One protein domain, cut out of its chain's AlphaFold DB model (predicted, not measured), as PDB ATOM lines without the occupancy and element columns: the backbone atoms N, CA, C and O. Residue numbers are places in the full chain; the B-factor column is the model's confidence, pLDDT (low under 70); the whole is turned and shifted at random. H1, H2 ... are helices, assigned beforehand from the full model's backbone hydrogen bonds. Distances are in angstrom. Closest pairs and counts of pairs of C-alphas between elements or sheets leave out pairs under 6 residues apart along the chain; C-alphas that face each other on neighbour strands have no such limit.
ATOM      1  N   GLU A  50      73.900  21.612  19.853       94.31
ATOM      2  CA  GLU A  50      74.994  21.204  18.969       94.31
ATOM      3  C   GLU A  50      75.430  19.752  19.219       94.31
ATOM      4  O   GLU A  50      75.805  19.057  18.280       94.31
ATOM      5  N   ILE A  51      75.295  19.234  20.446       95.06
ATOM      6  CA  ILE A  51      75.626  17.835  20.750       95.06
ATOM      7  C   ILE A  51      74.738  16.858  19.959       95.06
ATOM      8  O   ILE A  51      75.268  16.136  19.111       95.06
ATOM      9  N   PRO A  52      73.404  16.823  20.152       94.19
ATOM     10  CA  PRO A  52      72.549  15.907  19.402       94.19
ATOM     11  C   PRO A  52      72.562  16.186  17.892       94.19
ATOM     12  O   PRO A  52      72.473  15.245  17.103       94.19
ATOM     13  N   LYS A  53      72.727  17.449  17.471       93.12
ATOM     14  CA  LYS A  53      72.849  17.812  16.053       93.12
ATOM     15  C   LYS A  53      74.066  17.156  15.402       93.12
ATOM     16  O   LYS A  53      73.916  16.500  14.371       93.12
ATOM     17  N   GLN A  54      75.251  17.276  16.001       94.62
ATOM     18  CA  GLN A  54      76.468  16.678  15.444       94.62
ATOM     19  C   GLN A  54      76.449  15.148  15.540       94.62
ATOM     20  O   GLN A  54      76.873  14.481  14.600       94.62
ATOM     21  N   MET A  55      75.881  14.569  16.605       93.06
ATOM     22  CA  MET A  55      75.635  13.120  16.673       93.06
ATOM     23  C   MET A  55      74.803  12.630  15.483       93.06
ATOM     24  O   MET A  55      75.183  11.662  14.825       93.06
ATOM     25  N   TYR A  56      73.702  13.318  15.171       92.94
ATOM     26  CA  TYR A  56      72.860  12.978  14.027       92.94
ATOM     27  C   TYR A  56      73.610  13.142  12.700       92.94
ATOM     28  O   TYR A  56      73.649  12.200  11.907       92.94
ATOM     29  N   LEU A  57      74.248  14.293  12.469       92.44
ATOM     30  CA  LEU A  57      74.965  14.574  11.222       92.44
ATOM     31  C   LEU A  57      76.092  13.574  10.952       92.44
ATOM     32  O   LEU A  57      76.200  13.084   9.832       92.44
ATOM     33  N   LEU A  58      76.888  13.230  11.968       91.81
ATOM     34  CA  LEU A  58      77.970  12.261  11.808       91.81
ATOM     35  C   LEU A  58      77.434  10.833  11.679       91.81
ATOM     36  O   LEU A  58      77.930  10.083  10.852       91.81
ATOM     37  N   SER A  59      76.393  10.446  12.421       91.00
ATOM     38  CA  SER A  59      75.831   9.089  12.308       91.00
ATOM     39  C   SER A  59      75.371   8.746  10.880       91.00
ATOM     40  O   SER A  59      75.519   7.605  10.442       91.00
ATOM     41  N   ARG A  60      74.891   9.745  10.121       91.19
ATOM     42  CA  ARG A  60      74.465   9.606   8.717       91.19
ATOM     43  C   ARG A  60      75.591   9.271   7.742       91.19
ATOM     44  O   ARG A  60      75.294   8.802   6.650       91.19
ATOM     45  N   ASN A  61      76.843   9.503   8.122       89.69
ATOM     46  CA  ASN A  61      78.009   9.194   7.298       89.69
ATOM     47  C   ASN A  61      78.516   7.752   7.538       89.69
ATOM     48  O   ASN A  61      79.548   7.351   6.999       89.69
ATOM     49  N   GLY A  62      77.833   6.966   8.382       85.56
ATOM     50  CA  GLY A  62      78.149   5.562   8.631       85.56
ATOM     51  C   GLY A  62      77.375   4.613   7.718       85.56
ATOM     52  O   GLY A  62      76.163   4.494   7.855       85.56
ATOM     53  N   ASP A  63      78.087   3.866   6.872       86.19
ATOM     54  CA  ASP A  63      77.493   2.927   5.897       86.19
ATOM     55  C   ASP A  63      77.049   1.578   6.500       86.19
ATOM     56  O   ASP A  63      76.423   0.751   5.840       86.19
ATOM     57  N   THR A  64      77.392   1.317   7.763       89.44
ATOM     58  CA  THR A  64      77.039   0.087   8.490       89.44
ATOM     59  C   THR A  64      76.522   0.434   9.877       89.44
ATOM     60  O   THR A  64      76.886   1.469  10.419       89.44
ATOM     61  N   PHE A  65      75.758  -0.461  10.509       86.69
ATOM     62  CA  PHE A  65      75.260  -0.255  11.877       86.69
ATOM     63  C   PHE A  65      76.372   0.122  12.878       86.69
ATOM     64  O   PHE A  65      76.232   1.063  13.665       86.69
ATOM     65  N   TRP A  66      77.512  -0.574  12.815       87.12
ATOM     66  CA  TRP A  66      78.679  -0.266  13.644       87.12
ATOM     67  C   TRP A  66      79.328   1.069  13.261       87.12
ATOM     68  O   TRP A  66      79.718   1.824  14.150       87.12
ATOM     69  N   GLY A  67      79.379   1.399  11.966       85.25
ATOM     70  CA  GLY A  67      79.841   2.698  11.472       85.25
ATOM     71  C   GLY A  67      78.966   3.859  11.952       85.25
ATOM     72  O   GLY A  67      79.490   4.823  12.503       85.25
ATOM     73  N   THR A  68      77.642   3.746  11.832       88.62
ATOM     74  CA  THR A  68      76.660   4.727  12.324       88.62
ATOM     75  C   THR A  68      76.828   4.967  13.823       88.62
ATOM     76  O   THR A  68      76.851   6.112  14.271       88.62
ATOM     77  N   THR A  69      77.001   3.893  14.600       88.62
ATOM     78  CA  THR A  69      77.173   3.980  16.058       88.62
ATOM     79  C   THR A  69      78.496   4.650  16.428       88.62
ATOM     80  O   THR A  69      78.516   5.570  17.245       88.62
ATOM     81  N   ALA A  70      79.603   4.241  15.800       88.44
ATOM     82  CA  ALA A  70      80.921   4.822  16.050       88.44
ATOM     83  C   ALA A  70      80.969   6.317  15.693       88.44
ATOM     84  O   ALA A  70      81.494   7.125  16.460       88.44
ATOM     85  N   GLN A  71      80.369   6.704  14.566       87.88
ATOM     86  CA  GLN A  71      80.316   8.101  14.140       87.88
ATOM     87  C   GLN A  71      79.344   8.935  14.985       87.88
ATOM     88  O   GLN A  71      79.644  10.085  15.301       87.88
ATOM     89  N   GLY A  72      78.235   8.352  15.449       89.31
ATOM     90  CA  GLY A  72      77.355   8.986  16.431       89.31
ATOM     91  C   GLY A  72      78.078   9.301  17.747       89.31
ATOM     92  O   GLY A  72      77.935  10.402  18.275       89.31
ATOM     93  N   LEU A  73      78.920   8.385  18.240       92.38
ATOM     94  CA  LEU A  73      79.758   8.620  19.425       92.38
ATOM     95  C   LEU A  73      80.826   9.694  19.178       92.38
ATOM     96  O   LEU A  73      81.034  10.556  20.031       92.38
ATOM     97  N   ALA A  74      81.461   9.700  18.002       92.00
ATOM     98  CA  ALA A  74      82.372  10.779  17.609       92.00
ATOM     99  C   ALA A  74      81.657  12.145  17.574       92.00
ATOM    100  O   ALA A  74      82.225  13.163  17.980       92.00
ATOM    101  N   GLY A  75      80.381  12.154  17.178       92.12
ATOM    102  CA  GLY A  75      79.522  13.334  17.179       92.12
ATOM    103  C   GLY A  75      79.306  13.961  18.558       92.12
ATOM    104  O   GLY A  75      79.069  15.162  18.622       92.12
ATOM    105  N   VAL A  76      79.476  13.223  19.661       95.25
ATOM    106  CA  VAL A  76      79.443  13.805  21.018       95.25
ATOM    107  C   VAL A  76      80.609  14.772  21.221       95.25
ATOM    108  O   VAL A  76      80.418  15.890  21.700       95.25
ATOM    109  N   PHE A  77      81.819  14.370  20.829       95.56
ATOM    110  CA  PHE A  77      83.017  15.198  20.975       95.56
ATOM    111  C   PHE A  77      82.984  16.397  20.027       95.56
ATOM    112  O   PHE A  77      83.213  17.528  20.455       95.56
ATOM    113  N   VAL A  78      82.625  16.163  18.761       94.75
ATOM    114  CA  VAL A  78      82.465  17.232  17.762       94.75
ATOM    115  C   VAL A  78      81.377  18.216  18.196       94.75
ATOM    116  O   VAL A  78      81.592  19.427  18.187       94.75
ATOM    117  N   GLY A  79      80.238  17.704  18.657       95.38
ATOM    118  CA  GLY A  79      79.126  18.499  19.168       95.38
ATOM    119  C   GLY A  79      79.458  19.286  20.428       95.38
ATOM    120  O   GLY A  79      79.000  20.411  20.576       95.38
ATOM    121  N   THR A  80      80.317  18.757  21.299       97.19
ATOM    122  CA  THR A  80      80.821  19.495  22.468       97.19
ATOM    123  C   THR A  80      81.689  20.681  22.037       97.19
ATOM    124  O   THR A  80      81.548  21.775  22.582       97.19
ATOM    125  N   GLY A  81      82.544  20.504  21.024       96.69
ATOM    126  CA  GLY A  81      83.314  21.605  20.437       96.69
ATOM    127  C   GLY A  81      82.413  22.698  19.853       96.69
ATOM    128  O   GLY A  81      82.568  23.875  20.184       96.69
ATOM    129  N   TRP A  82      81.416  22.304  19.057       96.31
ATOM    130  CA  TRP A  82      80.427  23.227  18.493       96.31
ATOM    131  C   TRP A  82      79.563  23.911  19.557       96.31
ATOM    132  O   TRP A  82      79.286  25.103  19.431       96.31
ATOM    133  N   MET A  83      79.196  23.207  20.631       97.06
ATOM    134  CA  MET A  83      78.491  23.782  21.778       97.06
ATOM    135  C   MET A  83      79.297  24.934  22.381       97.06
ATOM    136  O   MET A  83      78.762  26.027  22.551       97.06
ATOM    137  N   PHE A  84      80.586  24.726  22.672       97.69
ATOM    138  CA  PHE A  84      81.429  25.790  23.223       97.69
ATOM    139  C   PHE A  84      81.630  26.944  22.241       97.69
ATOM    140  O   PHE A  84      81.610  28.100  22.664       97.69
ATOM    141  N   TYR A  85      81.768  26.658  20.945       96.75
ATOM    142  CA  TYR A  85      81.874  27.700  19.925       96.75
ATOM    143  C   TYR A  85      80.601  28.556  19.847       96.75
ATOM    144  O   TYR A  85      80.681  29.783  19.909       96.75
ATOM    145  N   ARG A  86      79.416  27.930  19.811       96.44
ATOM    146  CA  ARG A  86      78.128  28.645  19.804       96.44
ATOM    147  C   ARG A  86      77.889  29.413  21.097       96.44
ATOM    148  O   ARG A  86      77.409  30.544  21.055       96.44
ATOM    149  N   LEU A  87      78.258  28.833  22.237       97.19
ATOM    150  CA  LEU A  87      78.202  29.512  23.528       97.19
ATOM    151  C   LEU A  87      79.083  30.767  23.522       97.19
ATOM    152  O   LEU A  87      78.618  31.834  23.911       97.19
ATOM    153  N   ALA A  88      80.328  30.657  23.050       97.06
ATOM    154  CA  ALA A  88      81.254  31.780  22.959       97.06
ATOM    155  C   ALA A  88      80.749  32.867  21.997       97.06
ATOM    156  O   ALA A  88      80.813  34.045  22.340       97.06
ATOM    157  N   ALA A  89      80.189  32.484  20.845       94.88
ATOM    158  CA  ALA A  89      79.557  33.415  19.912       94.88
ATOM    159  C   ALA A  89      78.365  34.142  20.557       94.88
ATOM    160  O   ALA A  89      78.254  35.361  20.464       94.88
ATOM    161  N   GLY A  90      77.517  33.418  21.292       95.12
ATOM    162  CA  GLY A  90      76.382  34.022  21.984       95.12
ATOM    163  C   GLY A  90      76.801  34.968  23.117       95.12
ATOM    164  O   GLY A  90      76.250  36.060  23.254       95.12
ATOM    165  N   VAL A  91      77.824  34.592  23.890       96.19
ATOM    166  CA  VAL A  91      78.449  35.463  24.899       96.19
ATOM    167  C   VAL A  91      79.010  36.719  24.236       96.19
ATOM    168  O   VAL A  91      78.720  37.826  24.691       96.19
ATOM    169  N   TYR A  92      79.754  36.566  23.142       94.44
ATOM    170  CA  TYR A  92      80.294  37.687  22.380       94.44
ATOM    171  C   TYR A  92      79.188  38.656  21.948       94.44
ATOM    172  O   TYR A  92      79.312  39.858  22.182       94.44
ATOM    173  N   ASP A  93      78.092  38.155  21.387       93.88
ATOM    174  CA  ASP A  93      76.971  38.983  20.942       93.88
ATOM    175  C   ASP A  93      76.289  39.727  22.096       93.88
ATOM    176  O   ASP A  93      76.012  40.918  21.973       93.88
ATOM    177  N   VAL A  94      76.083  39.080  23.249       94.12
ATOM    178  CA  VAL A  94      75.518  39.744  24.436       94.12
ATOM    179  C   VAL A  94      76.422  40.889  24.902       94.12
ATOM    180  O   VAL A  94      75.946  42.012  25.093       94.12
ATOM    181  N   PHE A  95      77.725  40.636  25.044       93.69
ATOM    182  CA  PHE A  95      78.687  41.635  25.524       93.69
ATOM    183  C   PHE A  95      78.928  42.765  24.526       93.69
ATOM    184  O   PHE A  95      79.141  43.910  24.926       93.69
ATOM    185  N   THR A  96      78.888  42.458  23.233       91.00
ATOM    186  CA  THR A  96      79.108  43.445  22.175       91.00
ATOM    187  C   THR A  96      77.815  44.091  21.679       91.00
ATOM    188  O   THR A  96      77.880  44.961  20.814       91.00
ATOM    189  N   SER A  97      76.653  43.726  22.234       90.62
ATOM    190  CA  SER A  97      75.349  44.296  21.867       90.62
ATOM    191  C   SER A  97      75.234  45.816  22.056       90.62
ATOM    192  O   SER A  97      74.635  46.450  21.190       90.62
ATOM    193  N   PRO A  98      75.825  46.458  23.090       88.19
ATOM    194  CA  PRO A  98      75.745  47.913  23.244       88.19
ATOM    195  C   PRO A  98      76.651  48.676  22.269       88.19
ATOM    196  O   PRO A  98      76.513  49.891  22.130       88.19
ATOM    197  N   PHE A  99      77.610  47.987  21.644       86.75
ATOM    198  CA  PHE A  99      78.613  48.599  20.785       86.75
ATOM    199  C   PHE A  99      78.201  48.467  19.316       86.75
ATOM    200  O   PHE A  99      77.897  47.359  18.870       86.75
ATOM    201  N   PRO A 100      78.212  49.570  18.545       76.81
ATOM    202  CA  PRO A 100      77.921  49.509  17.120       76.81
ATOM    203  C   PRO A 100      79.001  48.701  16.385       76.81
ATOM    204  O   PRO A 100      80.194  48.865  16.648       76.81
ATOM    205  N   GLY A 101      78.581  47.864  15.433       73.25
ATOM    206  CA  GLY A 101      79.474  47.030  14.626       73.25
ATOM    207  C   GLY A 101      79.428  45.541  14.986       73.25
ATOM    208  O   GLY A 101      78.885  45.134  16.014       73.25
ATOM    209  N   CYS A 102      80.003  44.710  14.108       69.69
ATOM    210  CA  CYS A 102      79.881  43.245  14.166       69.69
ATOM    211  C   CYS A 102      78.405  42.807  14.228       69.69
ATOM    212  O   CYS A 102      77.985  42.100  15.141       69.69
ATOM    213  N   GLU A 103      77.604  43.323  13.292       79.12
ATOM    214  CA  GLU A 103      76.174  42.999  13.189       79.12
ATOM    215  C   GLU A 103      75.954  41.578  12.669       79.12
ATOM    216  O   GLU A 103      74.926  40.967  12.940       79.12
ATOM    217  N   GLU A 104      76.942  41.032  11.965       83.00
ATOM    218  CA  GLU A 104      76.937  39.656  11.488       83.00
ATOM    219  C   GLU A 104      77.235  38.679  12.627       83.00
ATOM    220  O   GLU A 104      78.014  38.964  13.541       83.00
ATOM    221  N   SER A 105      76.596  37.514  12.571       83.94
ATOM    222  CA  SER A 105      76.864  36.422  13.501       83.94
ATOM    223  C   SER A 105      78.253  35.840  13.250       83.94
ATOM    224  O   SER A 105      78.597  35.511  12.119       83.94
ATOM    225  N   ILE A 106      79.037  35.646  14.313       89.31
ATOM    226  CA  ILE A 106      80.350  34.974  14.229       89.31
ATOM    227  C   ILE A 106      80.194  33.469  13.958       89.31
ATOM    228  O   ILE A 106      81.112  32.803  13.473       89.31
ATOM    229  N   ILE A 107      79.025  32.918  14.280       90.88
ATOM    230  CA  ILE A 107      78.683  31.528  14.009       90.88
ATOM    231  C   ILE A 107      77.659  31.434  12.880       90.88
ATOM    232  O   ILE A 107      76.641  32.126  12.899       90.88
ATOM    233  N   ASP A 108      77.929  30.542  11.930       89.12
ATOM    234  CA  ASP A 108      77.024  30.171  10.846       89.12
ATOM    235  C   ASP A 108      76.615  28.693  11.005       89.12
ATOM    236  O   ASP A 108      77.485  27.844  11.235       89.12
ATOM    237  N   PRO A 109      75.317  28.348  10.935       89.19
ATOM    238  CA  PRO A 109      74.157  29.244  10.887       89.19
ATOM    239  C   PRO A 109      73.991  30.094  12.154       89.19
ATOM    240  O   PRO A 109      74.366  29.669  13.257       89.19
ATOM    241  N   GLU A 110      73.373  31.272  11.979       87.31
ATOM    242  CA  GLU A 110      73.098  32.259  13.038       87.31
ATOM    243  C   GLU A 110      72.439  31.623  14.268       87.31
ATOM    244  O   GLU A 110      72.799  31.938  15.401       87.31
ATOM    245  N   TYR A 111      71.542  30.662  14.038       89.75
ATOM    246  CA  TYR A 111      70.851  29.883  15.061       89.75
ATOM    247  C   TYR A 111      71.169  28.391  14.923       89.75
ATOM    248  O   TYR A 111      71.568  27.910  13.865       89.75
ATOM    249  N   ALA A 112      71.021  27.634  16.012       84.38
ATOM    250  CA  ALA A 112      71.391  26.217  16.033       84.38
ATOM    251  C   ALA A 112      70.436  25.301  15.237       84.38
ATOM    252  O   ALA A 112      70.820  24.163  14.937       84.38
ATOM    253  N   PHE A 113      69.230  25.784  14.918       81.62
ATOM    254  CA  PHE A 113      68.093  25.041  14.366       81.62
ATOM    255  C   PHE A 113      67.667  25.549  12.987       81.62
ATOM    256  O   PHE A 113      67.873  26.751  12.711       81.62
TER     257      PHE A 113
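What this domain is: This is residues 50 to 113 of the 113 residues of an uncharacterized protein of Nitrospinae bacterium RIFCSPLOWO2_12_FULL_45_22 (UniProt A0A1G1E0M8). One long helix, H2, runs through most of the length of a slender rod, with the short helix H1 packed on its first half in a lopsided helical hairpin. Beyond H2 the last stretch, residues 97 to 113, turns round and folds back along the later half of H2, and residues 94 to 101 stick out at that end. The printed part has 64 residues with two named helices, H1 then H2, and no named strand; its class is all helix. The whole is loose, with a radius of gyration of the C-alphas of 15.2 A and spans of 50 by 15 by 12 A.

Where its parts are: H2, residues 65 to 96, measures 45.1 A from C-alpha 65 at (75.260, -0.255, 11.877) to C-alpha 96 at (79.108, 43.445, 22.175). It has a kink of 30 degrees near residue 77. H1, residues 50 to 59, measures 13.9 A and begins with C-alpha 50 at (74.994, 21.204, 18.969).

How they stand to each other: H2 and H1 touch, and their closest C-alphas are those of Gly 79 and Ile 51, 3.9 A apart. They form a helical hairpin, running opposite ways at a shallow tilt of 30 degrees, with centres 8.1 A apart. In H1 every O i to N i+4 pair is within hydrogen-bond range; in H2 26 of 28 are.

The domain as a whole: The C-alphas of Thr 64 and Pro 100 are the two farthest apart, at 50.2 A. Residues 94 to 101, of which 94 to 96 belong to H2, stand free; without them the body spans 44 by 15 by 12 A. The C-alphas of Glu 50 and Phe 113, the first and last printed, are 9.1 A apart. The link from H1 to H2 is tight, with 5 residues, and the printed part has no cut. The mean pLDDT of the printed part is 90.5, and residue 102 is under 70.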